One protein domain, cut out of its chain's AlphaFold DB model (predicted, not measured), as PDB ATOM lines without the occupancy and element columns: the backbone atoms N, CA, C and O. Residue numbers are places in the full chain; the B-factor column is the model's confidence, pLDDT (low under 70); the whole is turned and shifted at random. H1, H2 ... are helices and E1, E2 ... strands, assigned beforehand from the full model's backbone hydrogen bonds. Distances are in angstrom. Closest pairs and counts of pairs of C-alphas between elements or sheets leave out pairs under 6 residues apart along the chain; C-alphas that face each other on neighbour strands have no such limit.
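Overview. This is residues 103 to 310 of the 457 residues of the protein "Peptidase_M11 domain-containing protein" of Haematococcus lacustris (UniProt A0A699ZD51). With little regular structure, a twisted mixed sheet, E2 E1 E3 E5 E4, has H3 on one face and H1 and H6 on the other. Of 208 printed residues, 83 are in named elements, a mix of six helices and five strands. The whole is compact, radius of gyration of the C-alphas 16.5 A, spanning 46 by 36 by 36 A.

Along the chain. E1, residues 109 to 116, begins at (61.003, 89.932, 64.944); H1 is 125 to 133, H2 151 to 158, E2 172 to 179, H3 200 to 218, 26.7 A, H4 220 to 223, E3 228 to 233, E4 242 to 244, E5 254 to 258, H5 263 to 266 and H6 268 to 276, ending at (69.492, 84.032, 68.879).

Arrangement. Between parallel E1 and E2, N 111 and O 173 are 2.8 A apart. The closest C-alphas of H3 and E2, 210 and 177, are 5.9 A apart. H1, H2, H3 and H6 have every O i to N i+4 pair within hydrogen-bond range.

Size, cuts and confidence. The printed part has no cut; 33 residues are under pLDDT 70.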
ATOM      1  N   GLN A 103      72.323  97.418  79.257       43.88
ATOM      2  CA  GLN A 103      71.224  98.020  78.514       43.88
ATOM      3  C   GLN A 103      70.418  96.920  77.811       43.88
ATOM      4  O   GLN A 103      71.011  96.117  77.085       43.88
ATOM      5  N   PRO A 104      69.090  96.855  78.009       51.28
ATOM      6  CA  PRO A 104      68.259  95.855  77.357       51.28
ATOM      7  C   PRO A 104      68.315  96.028  75.835       51.28
ATOM      8  O   PRO A 104      68.052  97.110  75.307       51.28
ATOM      9  N   HIS A 105      68.650  94.952  75.122       59.91
ATOM     10  CA  HIS A 105      68.540  94.928  73.669       59.91
ATOM     11  C   HIS A 105      67.068  94.874  73.269       59.91
ATOM     12  O   HIS A 105      66.317  94.018  73.741       59.91
ATOM     13  N   ALA A 106      66.661  95.774  72.375       67.12
ATOM     14  CA  ALA A 106      65.316  95.741  71.832       67.12
ATOM     15  C   ALA A 106      65.114  94.469  71.008       67.12
ATOM     16  O   ALA A 106      65.769  94.276  69.984       67.12
ATOM     17  N   PHE A 107      64.205  93.600  71.455       78.25
ATOM     18  CA  PHE A 107      63.807  92.436  70.683       78.25
ATOM     19  C   PHE A 107      62.783  92.851  69.629       78.25
ATOM     20  O   PHE A 107      61.741  93.428  69.941       78.25
ATOM     21  N   SER A 108      63.090  92.547  68.372       86.38
ATOM     22  CA  SER A 108      62.171  92.721  67.256       86.38
ATOM     23  C   SER A 108      62.229  91.499  66.354       86.38
ATOM     24  O   SER A 108      63.309  90.935  66.131       86.38
ATOM     25  N   SER A 109      61.078  91.084  65.832       89.62
ATOM     26  CA  SER A 109      61.003  89.932  64.944       89.62
ATOM     27  C   SER A 109      60.006  90.078  63.804       89.62
ATOM     28  O   SER A 109      58.970  90.739  63.894       89.62
ATOM     29  N   VAL A 110      60.318  89.376  62.723       92.81
ATOM     30  CA  VAL A 110      59.328  88.912  61.761       92.81
ATOM     31  C   VAL A 110      59.164  87.410  61.969       92.81
ATOM     32  O   VAL A 110      60.116  86.646  61.833       92.81
ATOM     33  N   THR A 111      57.962  86.993  62.353       93.62
ATOM     34  CA  THR A 111      57.610  85.584  62.514       93.62
ATOM     35  C   THR A 111      56.861  85.116  61.279       93.62
ATOM     36  O   THR A 111      55.742  85.555  61.024       93.62
ATOM     37  N   MET A 112      57.446  84.214  60.507       94.38
ATOM     38  CA  MET A 112      56.803  83.587  59.366       94.38
ATOM     39  C   MET A 112      56.071  82.326  59.828       94.38
ATOM     40  O   MET A 112      56.688  81.370  60.297       94.38
ATOM     41  N   LEU A 113      54.744  82.335  59.710       93.06
ATOM     42  CA  LEU A 113      53.895  81.179  59.983       93.06
ATOM     43  C   LEU A 113      53.748  80.385  58.686       93.06
ATOM     44  O   LEU A 113      52.945  80.747  57.826       93.06
ATOM     45  N   VAL A 114      54.580  79.359  58.528       92.50
ATOM     46  CA  VAL A 114      54.787  78.665  57.259       92.50
ATOM     47  C   VAL A 114      53.848  77.469  57.149       92.50
ATOM     48  O   VAL A 114      53.882  76.555  57.971       92.50
ATOM     49  N   SER A 115      53.039  77.457  56.096       91.75
ATOM     50  CA  SER A 115      52.282  76.313  55.596       91.75
ATOM     51  C   SER A 115      52.859  75.846  54.258       91.75
ATOM     52  O   SER A 115      53.537  76.598  53.562       91.75
ATOM     53  N   SER A 116      52.641  74.583  53.896       91.19
ATOM     54  CA  SER A 116      53.123  74.016  52.633       91.19
ATOM     55  C   SER A 116      52.101  73.041  52.068       91.19
ATOM     56  O   SER A 116      51.731  72.075  52.735       91.19
ATOM     57  N   CYS A 117      51.654  73.258  50.832       88.31
ATOM     58  CA  CYS A 117      50.662  72.407  50.163       88.31
ATOM     59  C   CYS A 117      49.344  72.236  50.915       88.31
ATOM     60  O   CYS A 117      48.798  71.131  50.972       88.31
ATOM     61  N   GLY A 118      48.859  73.291  51.567       82.44
ATOM     62  CA  GLY A 118      47.703  73.195  52.458       82.44
ATOM     63  C   GLY A 118      47.944  72.343  53.713       82.44
ATOM     64  O   GLY A 118      47.035  72.201  54.530       82.44
ATOM     65  N   SER A 119      49.155  71.811  53.912       81.44
ATOM     66  CA  SER A 119      49.606  71.285  55.201       81.44
ATOM     67  C   SER A 119      50.120  72.458  56.021       81.44
ATOM     68  O   SER A 119      51.231  72.954  55.827       81.44
ATOM     69  N   GLY A 120      49.252  72.951  56.896       74.69
ATOM     70  CA  GLY A 120      49.566  74.064  57.772       74.69
ATOM     71  C   GLY A 120      50.494  73.691  58.930       74.69
ATOM     72  O   GLY A 120      50.682  72.509  59.245       74.69
ATOM     73  N   PRO A 121      51.025  74.705  59.623       75.06
ATOM     74  CA  PRO A 121      51.447  74.528  61.001       75.06
ATOM     75  C   PRO A 121      50.237  74.079  61.838       75.06
ATOM     76  O   PRO A 121      49.087  74.352  61.495       75.06
ATOM     77  N   VAL A 122      50.476  73.359  62.938       75.50
ATOM     78  CA  VAL A 122      49.376  72.894  63.816       75.50
ATOM     79  C   VAL A 122      48.720  74.071  64.547       75.50
ATOM     80  O   VAL A 122      47.589  73.957  65.014       75.50
ATOM     81  N   VAL A 123      49.421  75.202  64.623       79.06
ATOM     82  CA  VAL A 123      48.969  76.453  65.226       79.06
ATOM     83  C   VAL A 123      48.450  77.424  64.160       79.06
ATOM     84  O   VAL A 123      49.111  77.657  63.147       79.06
ATOM     85  N   ASP A 124      47.274  78.010  64.386       84.12
ATOM     86  CA  ASP A 124      46.755  79.089  63.543       84.12
ATOM     87  C   ASP A 124      47.290  80.466  63.977       84.12
ATOM     88  O   ASP A 124      47.909  80.628  65.032       84.12
ATOM     89  N   LEU A 125      47.055  81.483  63.143       85.56
ATOM     90  CA  LEU A 125      47.529  82.844  63.400       85.56
ATOM     91  C   LEU A 125      47.010  83.405  64.733       85.56
ATOM     92  O   LEU A 125      47.775  84.040  65.454       85.56
ATOM     93  N   ALA A 126      45.737  83.176  65.062       84.94
ATOM     94  CA  ALA A 126      45.122  83.718  66.271       84.94
ATOM     95  C   ALA A 126      45.726  83.089  67.535       84.94
ATOM     96  O   ALA A 126      46.046  83.789  68.496       84.94
ATOM     97  N   THR A 127      45.952  81.778  67.507       81.62
ATOM     98  CA  THR A 127      46.587  81.024  68.588       81.62
ATOM     99  C   THR A 127      48.042  81.451  68.760       81.62
ATOM    100  O   THR A 127      48.482  81.679  69.885       81.62
ATOM    101  N   LEU A 128      48.785  81.642  67.663       84.69
ATOM    102  CA  LEU A 128      50.159  82.146  67.721       84.69
ATOM    103  C   LEU A 128      50.219  83.581  68.270       84.69
ATOM    104  O   LEU A 128      51.068  83.885  69.104       84.69
ATOM    105  N   GLN A 129      49.304  84.454  67.842       86.94
ATOM    106  CA  GLN A 129      49.185  85.814  68.370       86.94
ATOM    107  C   GLN A 129      48.906  85.811  69.875       86.94
ATOM    108  O   GLN A 129      49.539  86.576  70.603       86.94
ATOM    109  N   ALA A 130      48.023  84.930  70.352       82.19
ATOM    110  CA  ALA A 130      47.778  84.761  71.778       82.19
ATOM    111  C   ALA A 130      49.042  84.266  72.503       82.19
ATOM    112  O   ALA A 130      49.473  84.876  73.478       82.19
ATOM    113  N   ALA A 131      49.708  83.232  71.980       80.62
ATOM    114  CA  ALA A 131      50.949  82.699  72.545       80.62
ATOM    115  C   ALA A 131      52.096  83.726  72.590       80.62
ATOM    116  O   ALA A 131      52.988  83.622  73.431       80.62
ATOM    117  N   TYR A 132      52.097  84.719  71.700       85.44
ATOM    118  CA  TYR A 132      53.095  85.785  71.687       85.44
ATOM    119  C   TYR A 132      52.730  86.929  72.628       85.44
ATOM    120  O   TYR A 132      53.577  87.353  73.415       85.44
ATOM    121  N   PHE A 133      51.499  87.435  72.545       85.56
ATOM    122  CA  PHE A 133      51.145  88.764  73.050       85.56
ATOM    123  C   PHE A 133      50.053  88.783  74.115       85.56
ATOM    124  O   PHE A 133      49.943  89.778  74.829       85.56
ATOM    125  N   ASP A 134      49.238  87.734  74.236       80.81
ATOM    126  CA  ASP A 134      48.202  87.696  75.265       80.81
ATOM    127  C   ASP A 134      48.863  87.425  76.623       80.81
ATOM    128  O   ASP A 134      49.565  86.426  76.770       80.81
ATOM    129  N   PRO A 135      48.700  88.284  77.641       71.31
ATOM    130  CA  PRO A 135      49.219  87.994  78.970       71.31
ATOM    131  C   PRO A 135      48.527  86.801  79.646       71.31
ATOM    132  O   PRO A 135      49.031  86.313  80.650       71.31
ATOM    133  N   ASN A 136      47.390  86.324  79.130       69.19
ATOM    134  CA  ASN A 136      46.656  85.172  79.647       69.19
ATOM    135  C   ASN A 136      46.166  84.240  78.522       69.19
ATOM    136  O   ASN A 136      44.957  84.031  78.391       69.19
ATOM    137  N   PRO A 137      47.067  83.648  77.716       63.25
ATOM    138  CA  PRO A 137      46.644  82.892  76.551       63.25
ATOM    139  C   PRO A 137      45.898  81.627  76.978       63.25
ATOM    140  O   PRO A 137      46.427  80.774  77.695       63.25
ATOM    141  N   VAL A 138      44.663  81.479  76.503       56.41
ATOM    142  CA  VAL A 138      43.899  80.234  76.629       56.41
ATOM    143  C   VAL A 138      44.267  79.336  75.448       56.41
ATOM    144  O   VAL A 138      43.607  79.345  74.414       56.41
ATOM    145  N   MET A 139      45.346  78.567  75.575       54.38
ATOM    146  CA  MET A 139      45.721  77.574  74.558       54.38
ATOM    147  C   MET A 139      44.765  76.373  74.650       54.38
ATOM    148  O   MET A 139      44.783  75.618  75.621       54.38
ATOM    149  N   THR A 140      43.892  76.192  73.656       42.88
ATOM    150  CA  THR A 140      42.707  75.309  73.728       42.88
ATOM    151  C   THR A 140      42.966  73.802  73.541       42.88
ATOM    152  O   THR A 140      42.023  73.042  73.325       42.88
ATOM    153  N   ARG A 141      44.209  73.313  73.655       40.78
ATOM    154  CA  ARG A 141      44.512  71.867  73.730       40.78
ATOM    155  C   ARG A 141      45.596  71.594  74.777       40.78
ATOM    156  O   ARG A 141      46.774  71.782  74.507       40.78
ATOM    157  N   GLY A 142      45.194  71.112  75.953       40.25
ATOM    158  CA  GLY A 142      46.102  70.675  77.025       40.25
ATOM    159  C   GLY A 142      45.898  71.422  78.350       40.25
ATOM    160  O   GLY A 142      45.172  72.415  78.385       40.25
ATOM    161  N   PRO A 143      46.472  70.926  79.464       34.44
ATOM    162  CA  PRO A 143      46.196  71.414  80.813       34.44
ATOM    163  C   PRO A 143      46.886  72.765  81.041       34.44
ATOM    164  O   PRO A 143      47.967  72.840  81.611       34.44
ATOM    165  N   LEU A 144      46.256  73.835  80.554       48.59
ATOM    166  CA  LEU A 144      46.776  75.201  80.603       48.59
ATOM    167  C   LEU A 144      45.827  76.227  81.235       48.59
ATOM    168  O   LEU A 144      45.991  77.434  81.072       48.59
ATOM    169  N   SER A 145      44.861  75.776  82.033       41.22
ATOM    170  CA  SER A 145      44.068  76.689  82.862       41.22
ATOM    171  C   SER A 145      44.849  77.068  84.129       41.22
ATOM    172  O   SER A 145      44.671  76.459  85.176       41.22
ATOM    173  N   GLY A 146      45.740  78.067  84.056       44.50
ATOM    174  CA  GLY A 146      46.210  78.693  85.301       44.50
ATOM    175  C   GLY A 146      47.439  79.599  85.282       44.50
ATOM    176  O   GLY A 146      47.569  80.387  86.213       44.50
ATOM    177  N   ALA A 147      48.333  79.531  84.286       49.69
ATOM    178  CA  ALA A 147      49.647  80.185  84.411       49.69
ATOM    179  C   ALA A 147      49.887  81.435  83.539       49.69
ATOM    180  O   ALA A 147      50.924  82.065  83.710       49.69
ATOM    181  N   GLY A 148      48.975  81.813  82.633       52.94
ATOM    182  CA  GLY A 148      49.068  83.078  81.879       52.94
ATOM    183  C   GLY A 148      50.387  83.285  81.113       52.94
ATOM    184  O   GLY A 148      51.038  84.323  81.232       52.94
ATOM    185  N   GLN A 149      50.845  82.271  80.373       68.50
ATOM    186  CA  GLN A 149      52.187  82.291  79.781       68.50
ATOM    187  C   GLN A 149      52.168  82.495  78.273       68.50
ATOM    188  O   GLN A 149      51.832  81.587  77.518       68.50
ATOM    189  N   SER A 150      52.575  83.689  77.860       80.75
ATOM    190  CA  SER A 150      52.982  84.028  76.501       80.75
ATOM    191  C   SER A 150      54.468  84.359  76.466       80.75
ATOM    192  O   SER A 150      55.109  84.516  77.508       80.75
ATOM    193  N   LEU A 151      55.037  84.512  75.269       83.50
ATOM    194  CA  LEU A 151      56.400  85.032  75.142       83.50
ATOM    195  C   LEU A 151      56.528  86.417  75.784       83.50
ATOM    196  O   LEU A 151      57.526  86.686  76.446       83.50
ATOM    197  N   THR A 152      55.495  87.260  75.679       84.25
ATOM    198  CA  THR A 152      55.475  88.560  76.359       84.25
ATOM    199  C   THR A 152      55.611  88.399  77.869       84.25
ATOM    200  O   THR A 152      56.446  89.080  78.465       84.25
ATOM    201  N   THR A 153      54.848  87.510  78.514       82.94
ATOM    202  CA  THR A 153      54.948  87.342  79.975       82.94
ATOM    203  C   THR A 153      56.232  86.636  80.388       82.94
ATOM    204  O   THR A 153      56.844  87.073  81.361       82.94
ATOM    205  N   PHE A 154      56.718  85.660  79.609       86.75
ATOM    206  CA  PHE A 154      58.034  85.044  79.811       86.75
ATOM    207  C   PHE A 154      59.139  86.102  79.825       86.75
ATOM    208  O   PHE A 154      59.840  86.257  80.825       86.75
ATOM    209  N   PHE A 155      59.255  86.888  78.752       85.44
ATOM    210  CA  PHE A 155      60.268  87.929  78.660       85.44
ATOM    211  C   PHE A 155      60.060  88.995  79.730       85.44
ATOM    212  O   PHE A 155      61.023  89.405  80.363       85.44
ATOM    213  N   THR A 156      58.826  89.418  79.999       84.25
ATOM    214  CA  THR A 156      58.547  90.437  81.022       84.25
ATOM    215  C   THR A 156      58.988  89.985  82.406       84.25
ATOM    216  O   THR A 156      59.704  90.713  83.087       84.25
ATOM    217  N   ASN A 157      58.604  88.784  82.815       85.50
ATOM    218  CA  ASN A 157      58.812  88.332  84.181       85.50
ATOM    219  C   ASN A 157      60.234  87.805  84.395       85.50
ATOM    220  O   ASN A 157      60.851  88.142  85.399       85.50
ATOM    221  N   CYS A 158      60.794  87.059  83.438       88.69
ATOM    222  CA  CYS A 158      62.157  86.537  83.551       88.69
ATOM    223  C   CYS A 158      63.242  87.613  83.360       88.69
ATOM    224  O   CYS A 158      64.372  87.396  83.784       88.69
ATOM    225  N   SER A 159      62.918  88.761  82.746       86.88
ATOM    226  CA  SER A 159      63.849  89.894  82.584       86.88
ATOM    227  C   SER A 159      63.548  91.100  83.482       86.88
ATOM    228  O   SER A 159      64.139  92.162  83.293       86.88
ATOM    229  N   PHE A 160      62.613  90.977  84.434       86.50
ATOM    230  CA  PHE A 160      62.174  92.074  85.318       86.50
ATOM    231  C   PHE A 160      61.731  93.334  84.558       86.50
ATOM    232  O   PHE A 160      62.013  94.464  84.953       86.50
ATOM    233  N   GLY A 161      61.055  93.132  83.428       77.19
ATOM    234  CA  GLY A 161      60.584  94.188  82.538       77.19
ATOM    235  C   GLY A 161      61.608  94.661  81.503       77.19
ATOM    236  O   GLY A 161      61.230  95.433  80.623       77.19
ATOM    237  N   GLY A 162      62.858  94.183  81.542       70.12
ATOM    238  CA  GLY A 162      63.929  94.621  80.641       70.12
ATOM    239  C   GLY A 162      63.608  94.425  79.156       70.12
ATOM    240  O   GLY A 162      63.816  95.329  78.355       70.12
ATOM    241  N   VAL A 163      63.033  93.277  78.789       66.19
ATOM    242  CA  VAL A 163      62.656  92.946  77.399       66.19
ATOM    243  C   VAL A 163      61.190  93.299  77.092       66.19
ATOM    244  O   VAL A 163      60.835  93.524  75.933       66.19
ATOM    245  N   SER A 164      60.346  93.426  78.124       60.41
ATOM    246  CA  SER A 164      58.894  93.689  78.030       60.41
ATOM    247  C   SER A 164      58.542  94.901  77.165       60.41
ATOM    248  O   SER A 164      57.626  94.847  76.350       60.41
ATOM    249  N   ALA A 165      59.323  95.980  77.279       57.09
ATOM    250  CA  ALA A 165      59.106  97.203  76.506       57.09
ATOM    251  C   ALA A 165      59.297  97.011  74.989       57.09
ATOM    252  O   ALA A 165      58.922  97.877  74.200       57.09
ATOM    253  N   THR A 166      59.905  95.896  74.576       67.25
ATOM    254  CA  THR A 166      60.336  95.662  73.195       67.25
ATOM    255  C   THR A 166      59.601  94.492  72.546       67.25
ATOM    256  O   THR A 166      59.314  94.567  71.352       67.25
ATOM    257  N   PHE A 167      59.166  93.490  73.324       78.44
ATOM    258  CA  PHE A 167      58.346  92.375  72.840       78.44
ATOM    259  C   PHE A 167      56.857  92.759  72.733       78.44
ATOM    260  O   PHE A 167      55.996  92.254  73.443       78.44
ATOM    261  N   VAL A 168      56.553  93.709  71.847       81.31
ATOM    262  CA  VAL A 168      55.194  94.212  71.580       81.31
ATOM    263  C   VAL A 168      54.811  94.011  70.109       81.31
ATOM    264  O   VAL A 168      55.713  93.951  69.266       81.31
ATOM    265  N   PRO A 169      53.510  93.993  69.747       84.38
ATOM    266  CA  PRO A 169      53.076  93.830  68.352       84.38
ATOM    267  C   PRO A 169      53.646  94.872  67.375       84.38
ATOM    268  O   PRO A 169      53.807  94.603  66.191       84.38
ATOM    269  N   ALA A 170      53.990  96.072  67.857       84.50
ATOM    270  CA  ALA A 170      54.610  97.106  67.025       84.50
ATOM    271  C   ALA A 170      56.019  96.721  66.528       84.50
ATOM    272  O   ALA A 170      56.421  97.128  65.437       84.50
ATOM    273  N   ASN A 171      56.742  95.910  67.305       85.75
ATOM    274  CA  ASN A 171      58.110  95.473  67.020       85.75
ATOM    275  C   ASN A 171      58.186  94.005  66.588       85.75
ATOM    276  O   ASN A 171      59.266  93.530  66.250       85.75
ATOM    277  N   ASN A 172      57.060  93.288  66.597       88.69
ATOM    278  CA  ASN A 172      57.001  91.860  66.307       88.69
ATOM    279  C   ASN A 172      55.771  91.582  65.443       88.69
ATOM    280  O   ASN A 172      54.640  91.722  65.909       88.69
ATOM    281  N   ILE A 173      55.987  91.219  64.180       90.75
ATOM    282  CA  ILE A 173      54.901  90.927  63.233       90.75
ATOM    283  C   ILE A 173      54.845  89.441  62.921       90.75
ATOM    284  O   ILE A 173      55.872  88.772  62.891       90.75
ATOM    285  N   ILE A 174      53.643  88.939  62.642       92.19
ATOM    286  CA  ILE A 174      53.432  87.565  62.190       92.19
ATOM    287  C   ILE A 174      52.922  87.603  60.750       92.19
ATOM    288  O   ILE A 174      51.956  88.303  60.444       92.19
ATOM    289  N   VAL A 175      53.577  86.851  59.872       93.38
ATOM    290  CA  VAL A 175      53.312  86.792  58.435       93.38
ATOM    291  C   VAL A 175      52.940  85.357  58.074       93.38
ATOM    292  O   VAL A 175      53.813  84.491  58.077       93.38
ATOM    293  N   PRO A 176      51.664  85.066  57.775       93.50
ATOM    294  CA  PRO A 176      51.283  83.783  57.198       93.50
ATOM    295  C   PRO A 176      51.918  83.614  55.815       93.50
ATOM    296  O   PRO A 176      51.830  84.514  54.979       93.50
ATOM    297  N   VAL A 177      52.545  82.466  55.571       94.94
ATOM    298  CA  VAL A 177      53.212  82.142  54.307       94.94
ATOM    299  C   VAL A 177      52.752  80.772  53.840       94.94
ATOM    300  O   VAL A 177      53.003  79.787  54.521       94.94
ATOM    301  N   GLU A 178      52.177  80.698  52.639       94.25
ATOM    302  CA  GLU A 178      51.968  79.427  51.939       94.25
ATOM    303  C   GLU A 178      53.137  79.158  50.984       94.25
ATOM    304  O   GLU A 178      53.420  79.941  50.068       94.25
ATOM    305  N   VAL A 179      53.804  78.028  51.192       94.50
ATOM    306  CA  VAL A 179      54.835  77.498  50.304       94.50
ATOM    307  C   VAL A 179      54.178  76.621  49.227       94.50
ATOM    308  O   VAL A 179      53.477  75.661  49.565       94.50
ATOM    309  N   PRO A 180      54.418  76.896  47.931       94.00
ATOM    310  CA  PRO A 180      53.963  76.052  46.831       94.00
ATOM    311  C   PRO A 180      54.446  74.601  46.929       94.00
ATOM    312  O   PRO A 180      55.500  74.307  47.483       94.00
ATOM    313  N   CYS A 181      53.714  73.689  46.289       91.56
ATOM    314  CA  CYS A 181      54.058  72.262  46.277       91.56
ATOM    315  C   CYS A 181      55.221  71.851  45.397       91.56
ATOM    316  O   CYS A 181      55.675  70.712  45.470       91.56
ATOM    317  N   SER A 182      55.630  72.747  44.518       94.38
ATOM    318  CA  SER A 182      56.653  72.510  43.523       94.38
ATOM    319  C   SER A 182      57.178  73.849  43.047       94.38
ATOM    320  O   SER A 182      56.457  74.850  43.079       94.38
ATOM    321  N   GLY A 183      58.390  73.837  42.516       95.06
ATOM    322  CA  GLY A 183      59.054  75.010  41.973       95.06
ATOM    323  C   GLY A 183      60.410  75.184  42.623       95.06
ATOM    324  O   GLY A 183      60.923  74.273  43.274       95.06
ATOM    325  N   ASN A 184      60.983  76.365  42.446       96.31
ATOM    326  CA  ASN A 184      62.290  76.686  42.978       96.31
ATOM    327  C   ASN A 184      62.248  78.051  43.656       96.31
ATOM    328  O   ASN A 184      61.533  78.953  43.214       96.31
ATOM    329  N   THR A 185      63.031  78.194  44.717       94.69
ATOM    330  CA  THR A 185      63.316  79.484  45.337       94.69
ATOM    331  C   THR A 185      64.194  80.341  44.419       94.69
ATOM    332  O   THR A 185      64.632  79.908  43.348       94.69
ATOM    333  N   THR A 186      64.496  81.569  44.848       89.19
ATOM    334  CA  THR A 186      65.339  82.492  44.070       89.19
ATOM    335  C   THR A 186      66.774  81.971  43.939       89.19
ATOM    336  O   THR A 186      67.414  82.180  42.908       89.19
ATOM    337  N   SER A 187      67.271  81.249  44.946       90.50
ATOM    338  CA  SER A 187      68.574  80.578  44.935       90.50
ATOM    339  C   SER A 187      68.592  79.287  44.106       90.50
ATOM    340  O   SER A 187      69.663  78.737  43.840       90.50
ATOM    341  N   GLY A 188      67.423  78.815  43.663       93.31
ATOM    342  CA  GLY A 188      67.259  77.576  42.911       93.31
ATOM    343  C   GLY A 188      66.944  76.350  43.771       93.31
ATOM    344  O   GLY A 188      66.819  75.261  43.210       93.31
ATOM    345  N   ALA A 189      66.782  76.490  45.091       93.19
ATOM    346  CA  ALA A 189      66.407  75.376  45.962       93.19
ATOM    347  C   ALA A 189      65.002  74.859  45.616       93.19
ATOM    348  O   ALA A 189      64.085  75.643  45.389       93.19
ATOM    349  N   GLU A 190      64.834  73.540  45.539       95.06
ATOM    350  CA  GLU A 190      63.554  72.920  45.188       95.06
ATOM    351  C   GLU A 190      62.541  73.070  46.331       95.06
ATOM    352  O   GLU A 190      62.830  72.741  47.481       95.06
ATOM    353  N   LEU A 191      61.335  73.534  46.007       95.00
ATOM    354  CA  LEU A 191      60.216  73.579  46.940       95.00
ATOM    355  C   LEU A 191      59.471  72.250  46.907       95.00
ATOM    356  O   LEU A 191      58.903  71.879  45.880       95.00
ATOM    357  N   ARG A 192      59.466  71.549  48.044       92.62
ATOM    358  CA  ARG A 192      58.807  70.249  48.202       92.62
ATOM    359  C   ARG A 192      57.736  70.286  49.306       92.62
ATOM    360  O   ARG A 192      57.878  71.070  50.247       92.62
ATOM    361  N   PRO A 193      56.681  69.449  49.227       91.62
ATOM    362  CA  PRO A 193      55.594  69.435  50.212       91.62
ATOM    363  C   PRO A 193      56.033  68.983  51.612       91.62
ATOM    364  O   PRO A 193      56.546  67.871  51.768       91.62
ATOM    365  N   ALA A 194      55.703  69.760  52.648       88.94
ATOM    366  CA  ALA A 194      56.021  69.416  54.043       88.94
ATOM    367  C   ALA A 194      55.296  68.169  54.588       88.94
ATOM    368  O   ALA A 194      55.656  67.631  55.634       88.94
ATOM    369  N   ALA A 195      54.265  67.688  53.889       87.50
ATOM    370  CA  ALA A 195      53.608  66.421  54.210       87.50
ATOM    371  C   ALA A 195      54.516  65.203  53.955       87.50
ATOM    372  O   ALA A 195      54.348  64.170  54.599       87.50
ATOM    373  N   SER A 196      55.468  65.329  53.026       89.00
ATOM    374  CA  SER A 196      56.295  64.213  52.546       89.00
ATOM    375  C   SER A 196      57.791  64.440  52.749       89.00
ATOM    376  O   SER A 196      58.548  63.475  52.777       89.00
ATOM    377  N   PHE A 197      58.227  65.691  52.915       89.06
ATOM    378  CA  PHE A 197      59.638  66.074  52.971       89.06
ATOM    379  C   PHE A 197      59.885  67.029  54.129       89.06
ATOM    380  O   PHE A 197      59.076  67.926  54.336       89.06
ATOM    381  N   CYS A 198      60.968  66.833  54.878       87.44
ATOM    382  CA  CYS A 198      61.390  67.775  55.912       87.44
ATOM    383  C   CYS A 198      62.875  67.644  56.269       87.44
ATOM    384  O   CYS A 198      63.291  67.763  57.423       87.44
ATOM    385  N   GLU A 199      63.701  67.371  55.268       87.88
ATOM    386  CA  GLU A 199      65.144  67.422  55.456       87.88
ATOM    387  C   GLU A 199      65.569  68.884  55.654       87.88
ATOM    388  O   GLU A 199      64.863  69.814  55.263       87.88
ATOM    389  N   MET A 200      66.756  69.110  56.212       86.25
ATOM    390  CA  MET A 200      67.274  70.463  56.444       86.25
ATOM    391  C   MET A 200      67.233  71.343  55.176       86.25
ATOM    392  O   MET A 200      66.898  72.523  55.248       86.25
ATOM    393  N   ARG A 201      67.480  70.764  53.989       89.25
ATOM    394  CA  ARG A 201      67.353  71.478  52.703       89.25
ATOM    395  C   ARG A 201      65.934  71.960  52.395       89.25
ATOM    396  O   ARG A 201      65.791  73.020  51.798       89.25
ATOM    397  N   ASP A 202      64.910  71.205  52.792       90.50
ATOM    398  CA  ASP A 202      63.510  71.589  52.585       90.50
ATOM    399  C   ASP A 202      63.167  72.779  53.458       90.50
ATOM    400  O   ASP A 202      62.618  73.768  52.984       90.50
ATOM    401  N   GLN A 203      63.567  72.701  54.724       89.50
ATOM    402  CA  GLN A 203      63.316  73.745  55.702       89.50
ATOM    403  C   GLN A 203      63.979  75.058  55.275       89.50
ATOM    404  O   GLN A 203      63.314  76.089  55.255       89.50
ATOM    405  N   PHE A 204      65.234  75.021  54.814       91.06
ATOM    406  CA  PHE A 204      65.892  76.207  54.259       91.06
ATOM    407  C   PHE A 204      65.222  76.734  52.984       91.06
ATOM    408  O   PHE A 204      65.090  77.948  52.838       91.06
ATOM    409  N   ALA A 205      64.752  75.863  52.086       93.50
ATOM    410  CA  ALA A 205      64.014  76.299  50.901       93.50
ATOM    411  C   ALA A 205      62.690  76.989  51.283       93.50
ATOM    412  O   ALA A 205      62.327  78.022  50.717       93.50
ATOM    413  N   TRP A 206      61.984  76.470  52.290       93.38
ATOM    414  CA  TRP A 206      60.771  77.090  52.820       93.38
ATOM    415  C   TRP A 206      61.053  78.419  53.521       93.38
ATOM    416  O   TRP A 206      60.295  79.367  53.330       93.38
ATOM    417  N   MET A 207      62.139  78.510  54.295       92.88
ATOM    418  CA  MET A 207      62.585  79.750  54.937       92.88
ATOM    419  C   MET A 207      62.911  80.823  53.894       92.88
ATOM    420  O   MET A 207      62.437  81.951  54.012       92.88
ATOM    421  N   GLU A 208      63.642  80.468  52.834       94.69
ATOM    422  CA  GLU A 208      63.967  81.394  51.745       94.69
ATOM    423  C   GLU A 208      62.701  81.874  51.018       94.69
ATOM    424  O   GLU A 208      62.541  83.066  50.741       94.69
ATOM    425  N   HIS A 209      61.764  80.962  50.738       95.94
ATOM    426  CA  HIS A 209      60.471  81.333  50.164       95.94
ATOM    427  C   HIS A 209      59.696  82.268  51.096       95.94
ATOM    428  O   HIS A 209      59.183  83.296  50.649       95.94
ATOM    429  N   ALA A 210      59.655  81.968  52.392       95.38
ATOM    430  CA  ALA A 210      58.993  82.792  53.395       95.38
ATOM    431  C   ALA A 210      59.603  84.195  53.506       95.38
ATOM    432  O   ALA A 210      58.860  85.178  53.565       95.38
ATOM    433  N   ASP A 211      60.929  84.311  53.436       93.75
ATOM    434  CA  ASP A 211      61.607  85.600  53.331       93.75
ATOM    435  C   ASP A 211      61.217  86.352  52.061       93.75
ATOM    436  O   ASP A 211      60.951  87.551  52.121       93.75
ATOM    437  N   SER A 212      61.135  85.670  50.913       94.50
ATOM    438  CA  SER A 212      60.738  86.310  49.655       94.50
ATOM    439  C   SER A 212      59.310  86.869  49.718       94.50
ATOM    440  O   SER A 212      59.056  87.980  49.245       94.50
ATOM    441  N   VAL A 213      58.392  86.152  50.377       95.00
ATOM    442  CA  VAL A 213      57.005  86.588  50.588       95.00
ATOM    443  C   VAL A 213      56.954  87.774  51.545       95.00
ATOM    444  O   VAL A 213      56.297  88.775  51.248       95.00
ATOM    445  N   ALA A 214      57.675  87.709  52.666       93.81
ATOM    446  CA  ALA A 214      57.774  88.825  53.599       93.81
ATOM    447  C   ALA A 214      58.362  90.070  52.911       93.81
ATOM    448  O   ALA A 214      57.846  91.177  53.075       93.81
ATOM    449  N   LEU A 215      59.403  89.890  52.092       93.44
ATOM    450  CA  LEU A 215      60.059  90.959  51.345       93.44
ATOM    451  C   LEU A 215      59.120  91.593  50.319       93.44
ATOM    452  O   LEU A 215      59.065  92.818  50.232       93.44
ATOM    453  N   ALA A 216      58.360  90.788  49.578       93.88
ATOM    454  CA  ALA A 216      57.366  91.283  48.633       93.88
ATOM    455  C   ALA A 216      56.215  92.028  49.333       93.88
ATOM    456  O   ALA A 216      55.696  93.003  48.796       93.88
ATOM    457  N   THR A 217      55.840  91.591  50.539       93.44
ATOM    458  CA  THR A 217      54.717  92.157  51.303       93.44
ATOM    459  C   THR A 217      55.075  93.487  51.970       93.44
ATOM    460  O   THR A 217      54.290  94.431  51.921       93.44
ATOM    461  N   TYR A 218      56.251  93.576  52.597       92.31
ATOM    462  CA  TYR A 218      56.629  94.720  53.439       92.31
ATOM    463  C   TYR A 218      57.750  95.585  52.849       92.31
ATOM    464  O   TYR A 218      57.914  96.739  53.245       92.31
ATOM    465  N   GLY A 219      58.518  95.059  51.896       92.62
ATOM    466  CA  GLY A 219      59.692  95.722  51.335       92.62
ATOM    467  C   GLY A 219      60.930  95.642  52.237       92.62
ATOM    468  O   GLY A 219      60.850  95.537  53.463       92.62
ATOM    469  N   ALA A 220      62.112  95.731  51.618       89.12
ATOM    470  CA  ALA A 220      63.400  95.554  52.300       89.12
ATOM    471  C   ALA A 220      63.615  96.558  53.441       89.12
ATOM    472  O   ALA A 220      64.091  96.193  54.512       89.12
ATOM    473  N   ALA A 221      63.239  97.822  53.220       86.75
ATOM    474  CA  ALA A 221      63.426  98.889  54.198       86.75
ATOM    475  C   ALA A 221      62.605  98.660  55.475       86.75
ATOM    476  O   ALA A 221      63.093  98.927  56.571       86.75
ATOM    477  N   ALA A 222      61.380  98.141  55.350       86.06
ATOM    478  CA  ALA A 222      60.558  97.820  56.509       86.06
ATOM    479  C   ALA A 222      61.085  96.580  57.235       86.06
ATOM    480  O   ALA A 222      61.106  96.570  58.460       86.06
ATOM    481  N   LEU A 223      61.538  95.558  56.502       86.62
ATOM    482  CA  LEU A 223      62.069  94.342  57.115       86.62
ATOM    483  C   LEU A 223      63.404  94.553  57.832       86.62
ATOM    484  O   LEU A 223      63.646  93.909  58.845       86.62
ATOM    485  N   ALA A 224      64.233  95.489  57.366       85.12
ATOM    486  CA  ALA A 224      65.525  95.801  57.975       85.12
ATOM    487  C   ALA A 224      65.434  96.282  59.438       85.12
ATOM    488  O   ALA A 224      66.450  96.310  60.128       85.12
ATOM    489  N   ARG A 225      64.239  96.663  59.920       83.94
ATOM    490  CA  ARG A 225      64.014  97.043  61.324       83.94
ATOM    491  C   ARG A 225      63.886  95.851  62.272       83.94
ATOM    492  O   ARG A 225      63.976  96.053  63.476       83.94
ATOM    493  N   TYR A 226      63.618  94.657  61.742       86.31
ATOM    494  CA  TYR A 226      63.467  93.442  62.531       86.31
ATOM    495  C   TYR A 226      64.797  92.709  62.595       86.31
ATOM    496  O   TYR A 226      65.382  92.371  61.568       86.31
ATOM    497  N   THR A 227      65.272  92.462  63.808       83.50
ATOM    498  CA  THR A 227      66.553  91.791  64.031       83.50
ATOM    499  C   THR A 227      66.439  90.281  63.877       83.50
ATOM    500  O   THR A 227      67.352  89.672  63.333       83.50
ATOM    501  N   ASN A 228      65.325  89.684  64.312       87.50
ATOM    502  CA  ASN A 228      65.125  88.236  64.312       87.50
ATOM    503  C   ASN A 228      64.143  87.796  63.220       87.50
ATOM    504  O   ASN A 228      63.078  88.393  63.044       87.50
ATOM    505  N   ARG A 229      64.463  86.691  62.546       91.88
ATOM    506  CA  ARG A 229      63.521  85.947  61.700       91.88
ATOM    507  C   ARG A 229      63.110  84.663  62.413       91.88
ATOM    508  O   ARG A 229      63.964  83.851  62.743       91.88
ATOM    509  N   ILE A 230      61.824  84.482  62.679       92.38
ATOM    510  CA  ILE A 230      61.321  83.292  63.375       92.38
ATOM    511  C   ILE A 230      60.464  82.509  62.395       92.38
ATOM    512  O   ILE A 230      59.488  83.045  61.884       92.38
ATOM    513  N   TYR A 231      60.772  81.243  62.152       93.25
ATOM    514  CA  TYR A 231      59.996  80.407  61.244       93.25
ATOM    515  C   TYR A 231      59.244  79.349  62.041       93.25
ATOM    516  O   TYR A 231      59.844  78.469  62.658       93.25
ATOM    517  N   ILE A 232      57.916  79.430  62.020       91.44
ATOM    518  CA  ILE A 232      57.049  78.378  62.540       91.44
ATOM    519  C   ILE A 232      56.753  77.439  61.374       91.44
ATOM    520  O   ILE A 232      55.931  77.755  60.512       91.44
ATOM    521  N   LEU A 233      57.477  76.326  61.313       89.88
ATOM    522  CA  LEU A 233      57.452  75.391  60.193       89.88
ATOM    523  C   LEU A 233      56.269  74.408  60.290       89.88
ATOM    524  O   LEU A 233      55.777  74.132  61.392       89.88
ATOM    525  N   PRO A 234      55.805  73.838  59.162       86.81
ATOM    526  CA  PRO A 234      54.743  72.836  59.173       86.81
ATOM    527  C   PRO A 234      55.142  71.595  59.981       86.81
ATOM    528  O   PRO A 234      56.297  71.183  59.977       86.81
ATOM    529  N   ALA A 235      54.178  70.943  60.636       77.38
ATOM    530  CA  ALA A 235      54.465  69.793  61.502       77.38
ATOM    531  C   ALA A 235      54.417  68.416  60.838       77.38
ATOM    532  O   ALA A 235      54.534  67.434  61.557       77.38
ATOM    533  N   GLY A 236      54.220  68.341  59.515       74.31
ATOM    534  CA  GLY A 236      53.991  67.104  58.758       74.31
ATOM    535  C   GLY A 236      55.058  66.022  58.970       74.31
ATOM    536  O   GLY A 236      55.043  65.300  59.963       74.31
ATOM    537  N   SER A 237      55.987  65.868  58.029       70.75
ATOM    538  CA  SER A 237      57.108  64.921  58.168       70.75
ATOM    539  C   SER A 237      58.246  65.454  59.054       70.75
ATOM    540  O   SER A 237      59.227  64.755  59.290       70.75
ATOM    541  N   CYS A 238      58.102  66.673  59.582       72.50
ATOM    542  CA  CYS A 238      59.118  67.417  60.327       72.50
ATOM    543  C   CYS A 238      59.346  66.992  61.779       72.50
ATOM    544  O   CYS A 238      60.149  67.626  62.456       72.50
ATOM    545  N   GLY A 239      58.668  65.955  62.281       71.94
ATOM    546  CA  GLY A 239      58.862  65.480  63.656       71.94
ATOM    547  C   GLY A 239      58.791  66.609  64.699       71.94
ATOM    548  O   GLY A 239      57.934  67.486  64.609       71.94
ATOM    549  N   SER A 240      59.702  66.574  65.676       67.94
ATOM    550  CA  SER A 240      59.875  67.607  66.710       67.94
ATOM    551  C   SER A 240      61.275  68.219  66.615       67.94
ATOM    552  O   SER A 240      62.079  68.067  67.531       67.94
ATOM    553  N   PHE A 241      61.591  68.847  65.481       71.12
ATOM    554  CA  PHE A 241      62.877  69.515  65.266       71.12
ATOM    555  C   PHE A 241      62.750  71.035  65.403       71.12
ATOM    556  O   PHE A 241      61.730  71.625  65.055       71.12
ATOM    557  N   ALA A 242      63.794  71.663  65.926       85.31
ATOM    558  CA  ALA A 242      63.938  73.103  66.051       85.31
ATOM    559  C   ALA A 242      65.439  73.425  66.001       85.31
ATOM    560  O   ALA A 242      66.261  72.560  66.314       85.31
ATOM    561  N   TYR A 243      65.798  74.596  65.481       87.69
ATOM    562  CA  TYR A 243      67.181  75.067  65.467       87.69
ATOM    563  C   TYR A 243      67.245  76.575  65.271       87.69
ATOM    564  O   TYR A 243      66.399  77.191  64.617       87.69
ATOM    565  N   ALA A 244      68.325  77.168  65.756       89.50
ATOM    566  CA  ALA A 244      68.544  78.596  65.679       89.50
ATOM    567  C   ALA A 244      70.020  78.935  65.490       89.50
ATOM    568  O   ALA A 244      70.926  78.132  65.715       89.50
ATOM    569  N   THR A 245      70.263  80.168  65.068       85.31
ATOM    570  CA  THR A 245      71.601  80.750  65.076       85.31
ATOM    571  C   THR A 245      71.998  81.076  66.507       85.31
ATOM    572  O   THR A 245      71.252  81.769  67.197       85.31
ATOM    573  N   GLN A 246      73.178  80.633  66.943       82.19
ATOM    574  CA  GLN A 246      73.726  81.051  68.229       82.19
ATOM    575  C   GLN A 246      74.345  82.452  68.115       82.19
ATOM    576  O   GLN A 246      75.406  82.638  67.517       82.19
ATOM    577  N   GLY A 247      73.664  83.437  68.691       77.62
ATOM    578  CA  GLY A 247      73.931  84.854  68.495       77.62
ATOM    579  C   GLY A 247      73.463  85.346  67.124       77.62
ATOM    580  O   GLY A 247      73.083  84.570  66.244       77.62
ATOM    581  N   CYS A 248      73.503  86.666  66.938       73.62
ATOM    582  CA  CYS A 248      73.067  87.306  65.704       73.62
ATOM    583  C   CYS A 248      74.228  88.012  65.000       73.62
ATOM    584  O   CYS A 248      74.964  88.813  65.575       73.62
ATOM    585  N   ASN A 249      74.382  87.718  63.712       65.19
ATOM    586  CA  ASN A 249      75.290  88.428  62.817       65.19
ATOM    587  C   ASN A 249      74.443  89.308  61.878       65.19
ATOM    588  O   ASN A 249      73.356  88.865  61.489       65.19
ATOM    589  N   PRO A 250      74.866  90.531  61.483       55.62
ATOM    590  CA  PRO A 250      74.110  91.332  60.525       55.62
ATOM    591  C   PRO A 250      73.807  90.537  59.248       55.62
ATOM    592  O   PRO A 250      74.709  90.194  58.489       55.62
ATOM    593  N   GLY A 251      72.526  90.232  59.030       59.66
ATOM    594  CA  GLY A 251      72.034  89.464  57.882       59.66
ATOM    595  C   GLY A 251      71.556  88.044  58.202       59.66
ATOM    596  O   GLY A 251      70.693  87.547  57.479       59.66
ATOM    597  N   TRP A 252      72.015  87.436  59.301       70.62
ATOM    598  CA  TRP A 252      71.754  86.032  59.634       70.62
ATOM    599  C   TRP A 252      71.471  85.861  61.137       70.62
ATOM    600  O   TRP A 252      72.378  85.701  61.952       70.62
ATOM    601  N   CYS A 253      70.191  85.967  61.496       85.12
ATOM    602  CA  CYS A 253      69.668  85.881  62.861       85.12
ATOM    603  C   CYS A 253      68.289  85.228  62.773       85.12
ATOM    604  O   CYS A 253      67.318  85.877  62.358       85.12
ATOM    605  N   PHE A 254      68.219  83.927  63.051       90.50
ATOM    606  CA  PHE A 254      66.970  83.197  62.913       90.50
ATOM    607  C   PHE A 254      66.784  82.081  63.931       90.50
ATOM    608  O   PHE A 254      67.749  81.516  64.439       90.50
ATOM    609  N   SER A 255      65.522  81.726  64.143       91.75
ATOM    610  CA  SER A 255      65.106  80.512  64.835       91.75
ATOM    611  C   SER A 255      64.010  79.790  64.060       91.75
ATOM    612  O   SER A 255      63.201  80.411  63.367       91.75
ATOM    613  N   THR A 256      63.975  78.469  64.176       90.56
ATOM    614  CA  THR A 256      62.907  77.626  63.650       90.56
ATOM    615  C   THR A 256      62.261  76.859  64.788       90.56
ATOM    616  O   THR A 256      62.916  76.450  65.738       90.56
ATOM    617  N   THR A 257      60.959  76.646  64.694       87.19
ATOM    618  CA  THR A 257      60.265  75.662  65.521       87.19
ATOM    619  C   THR A 257      59.185  75.006  64.682       87.19
ATOM    620  O   THR A 257      58.616  75.626  63.782       87.19
ATOM    621  N   VAL A 258      58.900  73.740  64.947       79.38
ATOM    622  CA  VAL A 258      57.820  73.030  64.269       79.38
ATOM    623  C   VAL A 258      56.494  73.359  64.953       79.38
ATOM    624  O   VAL A 258      56.395  73.343  66.173       79.38
ATOM    625  N   GLY A 259      55.457  73.655  64.162       66.50
ATOM    626  CA  GLY A 259      54.216  74.323  64.569       66.50
ATOM    627  C   GLY A 259      53.302  73.617  65.577       66.50
ATOM    628  O   GLY A 259      52.137  73.997  65.673       66.50
ATOM    629  N   ARG A 260      53.779  72.614  66.320       67.75
ATOM    630  CA  ARG A 260      53.164  72.215  67.588       67.75
ATOM    631  C   ARG A 260      53.572  73.276  68.607       67.75
ATOM    632  O   ARG A 260      54.706  73.290  69.052       67.75
ATOM    633  N   LEU A 261      52.660  74.202  68.895       67.31
ATOM    634  CA  LEU A 261      52.786  75.170  69.987       67.31
ATOM    635  C   LEU A 261      51.744  74.852  71.062       67.31
ATOM    636  O   LEU A 261      50.916  75.681  71.413       67.31
ATOM    637  N   ASP A 262      51.733  73.613  71.538       66.31
ATOM    638  CA  ASP A 262      51.060  73.260  72.787       66.31
ATOM    639  C   ASP A 262      51.977  73.515  73.998       66.31
ATOM    640  O   ASP A 262      53.139  73.899  73.852       66.31
ATOM    641  N   TRP A 263      51.469  73.300  75.213       57.12
ATOM    642  CA  TRP A 263      52.224  73.553  76.446       57.12
ATOM    643  C   TRP A 263      53.517  72.759  76.567       57.12
ATOM    644  O   TRP A 263      54.515  73.289  77.046       57.12
ATOM    645  N   SER A 264      53.489  71.497  76.132       60.00
ATOM    646  CA  SER A 264      54.673  70.648  76.175       60.00
ATOM    647  C   SER A 264      55.750  71.170  75.240       60.00
ATOM    648  O   SER A 264      56.916  70.930  75.494       60.00
ATOM    649  N   SER A 265      55.356  71.928  74.215       67.25
ATOM    650  CA  SER A 265      56.239  72.496  73.202       67.25
ATOM    651  C   SER A 265      56.535  73.991  73.328       67.25
ATOM    652  O   SER A 265      57.428  74.487  72.644       67.25
ATOM    653  N   PHE A 266      55.830  74.724  74.201       73.69
ATOM    654  CA  PHE A 266      56.001  76.175  74.323       73.69
ATOM    655  C   PHE A 266      57.444  76.541  74.662       73.69
ATOM    656  O   PHE A 266      57.942  77.524  74.125       73.69
ATOM    657  N   GLY A 267      58.123  75.741  75.491       80.31
ATOM    658  CA  GLY A 267      59.511  75.981  75.877       80.31
ATOM    659  C   GLY A 267      60.520  75.882  74.726       80.31
ATOM    660  O   GLY A 267      61.608  76.435  74.863       80.31
ATOM    661  N   ALA A 268      60.156  75.325  73.563       84.19
ATOM    662  CA  ALA A 268      60.989  75.410  72.363       84.19
ATOM    663  C   ALA A 268      61.136  76.853  71.856       84.19
ATOM    664  O   ALA A 268      62.208  77.237  71.415       84.19
ATOM    665  N   LEU A 269      60.109  77.703  71.968       85.88
ATOM    666  CA  LEU A 269      60.238  79.105  71.556       85.88
ATOM    667  C   LEU A 269      61.304  79.864  72.369       85.88
ATOM    668  O   LEU A 269      62.224  80.402  71.757       85.88
ATOM    669  N   PRO A 270      61.253  79.924  73.715       88.19
ATOM    670  CA  PRO A 270      62.326  80.530  74.488       88.19
ATOM    671  C   PRO A 270      63.643  79.746  74.390       88.19
ATOM    672  O   PRO A 270      64.687  80.352  74.582       88.19
ATOM    673  N   HIS A 271      63.657  78.453  74.062       92.12
ATOM    674  CA  HIS A 271      64.909  77.742  73.772       92.12
ATOM    675  C   HIS A 271      65.604  78.316  72.531       92.12
ATOM    676  O   HIS A 271      66.712  78.844  72.608       92.12
ATOM    677  N   GLU A 272      64.906  78.327  71.398       91.12
ATOM    678  CA  GLU A 272      65.478  78.759  70.124       91.12
ATOM    679  C   GLU A 272      65.723  80.270  70.070       91.12
ATOM    680  O   GLU A 272      66.713  80.737  69.511       91.12
ATOM    681  N   LEU A 273      64.858  81.068  70.700       88.81
ATOM    682  CA  LEU A 273      65.122  82.496  70.890       88.81
ATOM    683  C   LEU A 273      66.291  82.739  71.849       88.81
ATOM    684  O   LEU A 273      67.018  83.715  71.696       88.81
ATOM    685  N   GLY A 274      66.503  81.846  72.817       89.69
ATOM    686  CA  GLY A 274      67.683  81.860  73.676       89.69
ATOM    687  C   GLY A 274      68.964  81.801  72.854       89.69
ATOM    688  O   GLY A 274      69.861  82.623  73.055       89.69
ATOM    689  N   HIS A 275      69.017  80.901  71.872       89.19
ATOM    690  CA  HIS A 275      70.134  80.826  70.937       89.19
ATOM    691  C   HIS A 275      70.339  82.119  70.160       89.19
ATOM    692  O   HIS A 275      71.472  82.591  70.129       89.19
ATOM    693  N   THR A 276      69.298  82.761  69.612       85.12
ATOM    694  CA  THR A 276      69.492  84.032  68.879       85.12
ATOM    695  C   THR A 276      70.021  85.151  69.780       85.12
ATOM    696  O   THR A 276      70.788  86.004  69.332       85.12
ATOM    697  N   MET A 277      69.729  85.093  71.081       83.62
ATOM    698  CA  MET A 277      70.305  85.981  72.096       83.62
ATOM    699  C   MET A 277      71.716  85.571  72.567       83.62
ATOM    700  O   MET A 277      72.294  86.219  73.438       83.62
ATOM    701  N   GLY A 278      72.299  84.522  71.985       81.75
ATOM    702  CA  GLY A 278      73.656  84.050  72.265       81.75
ATOM    703  C   GLY A 278      73.753  82.994  73.363       81.75
ATOM    704  O   GLY A 278      74.867  82.635  73.746       81.75
ATOM    705  N   LEU A 279      72.633  82.483  73.882       87.00
ATOM    706  CA  LEU A 279      72.673  81.411  74.871       87.00
ATOM    707  C   LEU A 279      73.120  80.091  74.234       87.00
ATOM    708  O   LEU A 279      72.793  79.761  73.091       87.00
ATOM    709  N   ALA A 280      73.874  79.319  75.001       88.69
ATOM    710  CA  ALA A 280      74.177  77.928  74.704       88.69
ATOM    711  C   ALA A 280      73.224  77.002  75.465       88.69
ATOM    712  O   ALA A 280      72.519  77.446  76.382       88.69
ATOM    713  N   HIS A 281      73.218  75.721  75.089       92.69
ATOM    714  CA  HIS A 281      72.516  74.700  75.859       92.69
ATOM    715  C   HIS A 281      72.962  74.711  77.319       92.69
ATOM    716  O   HIS A 281      74.081  75.118  77.640       92.69
ATOM    717  N   SER A 282      72.061  74.285  78.196       93.38
ATOM    718  CA  SER A 282      72.370  74.119  79.607       93.38
ATOM    719  C   SER A 282      72.573  72.647  79.909       93.38
ATOM    720  O   SER A 282      71.632  71.854  79.842       93.38
ATOM    721  N   ALA A 283      73.811  72.305  80.232       90.12
ATOM    722  CA  ALA A 283      74.275  70.932  80.272       90.12
ATOM    723  C   ALA A 283      74.454  70.429  81.710       90.12
ATOM    724  O   ALA A 283      74.515  71.204  82.663       90.12
ATOM    725  N   THR A 284      74.585  69.124  81.872       85.81
ATOM    726  CA  THR A 284      75.380  68.509  82.944       85.81
ATOM    727  C   THR A 284      76.730  68.088  82.351       85.81
ATOM    728  O   THR A 284      76.896  68.156  81.132       85.81
ATOM    729  N   PRO A 285      77.705  67.617  83.151       79.31
ATOM    730  CA  PRO A 285      78.966  67.111  82.601       79.31
ATOM    731  C   PRO A 285      78.822  66.032  81.519       79.31
ATOM    732  O   PRO A 285      79.667  65.929  80.640       79.31
ATOM    733  N   THR A 286      77.740  65.253  81.551       80.44
ATOM    734  CA  THR A 286      77.547  64.095  80.668       80.44
ATOM    735  C   THR A 286      76.399  64.245  79.672       80.44
ATOM    736  O   THR A 286      76.222  63.376  78.820       80.44
ATOM    737  N   ASP A 287      75.610  65.317  79.761       83.81
ATOM    738  CA  ASP A 287      74.433  65.525  78.921       83.81
ATOM    739  C   ASP A 287      74.287  67.005  78.557       83.81
ATOM    740  O   ASP A 287      74.049  67.855  79.414       83.81
ATOM    741  N   GLU A 288      74.382  67.304  77.262       85.00
ATOM    742  CA  GLU A 288      74.205  68.644  76.695       85.00
ATOM    743  C   GLU A 288      72.873  69.301  77.096       85.00
ATOM    744  O   GLU A 288      72.812  70.520  77.245       85.00
ATOM    745  N   TYR A 289      71.836  68.491  77.313       88.94
ATOM    746  CA  TYR A 289      70.487  68.902  77.707       88.94
ATOM    747  C   TYR A 289      70.160  68.480  79.153       88.94
ATOM    748  O   TYR A 289      69.002  68.419  79.572       88.94
ATOM    749  N   GLY A 290      71.189  68.183  79.950       89.69
ATOM    750  CA  GLY A 290      71.022  67.611  81.283       89.69
ATOM    751  C   GLY A 290      70.442  68.576  82.321       89.69
ATOM    752  O   GLY A 290      69.911  68.138  83.346       89.69
ATOM    753  N   ASP A 291      70.516  69.894  82.097       93.31
ATOM    754  CA  ASP A 291      69.973  70.877  83.037       93.31
ATOM    755  C   ASP A 291      68.476  71.111  82.810       93.31
ATOM    756  O   ASP A 291      68.025  72.073  82.180       93.31
ATOM    757  N   GLY A 292      67.676  70.261  83.442       92.06
ATOM    758  CA  GLY A 292      66.228  70.408  83.453       92.06
ATOM    759  C   GLY A 292      65.707  71.688  84.120       92.06
ATOM    760  O   GLY A 292      64.497  71.843  84.185       92.06
ATOM    761  N   SER A 293      66.524  72.604  84.655       92.25
ATOM    762  CA  SER A 293      66.054  73.810  85.365       92.25
ATOM    763  C   SER A 293      65.805  75.041  84.481       92.25
ATOM    764  O   SER A 293      65.370  76.081  84.986       92.25
ATOM    765  N   THR A 294      66.078  74.949  83.179       93.50
ATOM    766  CA  THR A 294      66.027  76.072  82.225       93.50
ATOM    767  C   THR A 294      65.539  75.595  80.854       93.50
ATOM    768  O   THR A 294      65.786  74.434  80.511       93.50
ATOM    769  N   PRO A 295      64.884  76.450  80.035       91.56
ATOM    770  CA  PRO A 295      64.481  76.061  78.688       91.56
ATOM    771  C   PRO A 295      65.660  75.583  77.839       91.56
ATOM    772  O   PRO A 295      65.481  74.680  77.039       91.56
ATOM    773  N   MET A 296      66.868  76.123  78.054       93.62
ATOM    774  CA  MET A 296      68.072  75.754  77.294       93.62
ATOM    775  C   MET A 296      68.610  74.348  77.587       93.62
ATOM    776  O   MET A 296      69.445  73.867  76.833       93.62
ATOM    777  N   GLY A 297      68.200  73.715  78.687       92.69
ATOM    778  CA  GLY A 297      68.545  72.323  78.974       92.69
ATOM    779  C   GLY A 297      67.359  71.402  78.730       92.69
ATOM    780  O   GLY A 297      67.510  70.350  78.136       92.69
ATOM    781  N   ASN A 298      66.136  71.823  79.063       88.62
ATOM    782  CA  ASN A 298      64.946  71.047  78.728       88.62
ATOM    783  C   ASN A 298      63.804  71.948  78.228       88.62
ATOM    784  O   ASN A 298      63.047  72.475  79.050       88.62
ATOM    785  N   PRO A 299      63.634  72.099  76.897       84.19
ATOM    786  CA  PRO A 299      62.574  72.924  76.311       84.19
ATOM    787  C   PRO A 299      61.166  72.344  76.501       84.19
ATOM    788  O   PRO A 299      60.181  73.030  76.236       84.19
ATOM    789  N   TRP A 300      61.050  71.091  76.943       80.50
ATOM    790  CA  TRP A 300      59.770  70.389  77.075       80.50
ATOM    791  C   TRP A 300      59.270  70.307  78.511       80.50
ATOM    792  O   TRP A 300      58.099  70.025  78.775       80.50
ATOM    793  N   ALA A 301      60.162  70.548  79.464       75.88
ATOM    794  CA  ALA A 301      59.778  70.709  80.842       75.88
ATOM    795  C   ALA A 301      59.085  72.073  80.947       75.88
ATOM    796  O   ALA A 301      59.620  73.057  80.449       75.88
ATOM    797  N   GLY A 302      57.898  72.120  81.569       74.06
ATOM    798  CA  GLY A 302      57.017  73.297  81.639       74.06
ATOM    799  C   GLY A 302      57.682  74.596  82.132       74.06
ATOM    800  O   GLY A 302      58.894  74.706  82.243       74.06
ATOM    801  N   PRO A 303      56.928  75.616  82.519       77.25
ATOM    802  CA  PRO A 303      57.443  76.972  82.569       77.25
ATOM    803  C   PRO A 303      58.591  77.138  83.567       77.25
ATOM    804  O   PRO A 303      58.459  76.792  84.745       77.25
ATOM    805  N   ARG A 304      59.720  77.641  83.063       87.44
ATOM    806  CA  ARG A 304      60.936  77.940  83.826       87.44
ATOM    807  C   ARG A 304      61.669  79.105  83.170       87.44
ATOM    808  O   ARG A 304      61.797  79.131  81.947       87.44
ATOM    809  N   CYS A 305      62.147  80.064  83.956       91.94
ATOM    810  CA  CYS A 305      63.072  81.077  83.458       91.94
ATOM    811  C   CYS A 305      64.445  80.455  83.168       91.94
ATOM    812  O   CYS A 305      64.763  79.360  83.646       91.94
ATOM    813  N   TYR A 306      65.285  81.178  82.422       94.94
ATOM    814  CA  TYR A 306      66.690  80.801  82.271       94.94
ATOM    815  C   TYR A 306      67.397  80.711  83.630       94.94
ATOM    816  O   TYR A 306      66.981  81.352  84.599       94.94
ATOM    817  N   ASN A 307      68.470  79.928  83.719       96.12
ATOM    818  CA  ASN A 307      69.247  79.822  84.955       96.12
ATOM    819  C   ASN A 307      70.111  81.081  85.196       96.12
ATOM    820  O   ASN A 307      70.180  81.989  84.366       96.12
ATOM    821  N   ALA A 308      70.759  81.160  86.361       96.06
ATOM    822  CA  ALA A 308      71.531  82.334  86.771       96.06
ATOM    823  C   ALA A 308      72.636  82.767  85.781       96.06
ATOM    824  O   ALA A 308      72.663  83.956  85.451       96.06
ATOM    825  N   PRO A 309      73.519  81.882  85.269       93.50
ATOM    826  CA  PRO A 309      74.545  82.300  84.311       93.50
ATOM    827  C   PRO A 309      73.958  82.821  82.995       93.50
ATOM    828  O   PRO A 309      74.448  83.817  82.468       93.50
ATOM    829  N   GLN A 310      72.869  82.228  82.501       92.50
ATOM    830  CA  GLN A 310      72.183  82.696  81.291       92.50
ATOM    831  C   GLN A 310      71.515  84.057  81.506       92.50
ATOM    832  O   GLN A 310      71.678  84.966  80.696       92.50
TER     833      GLN A 310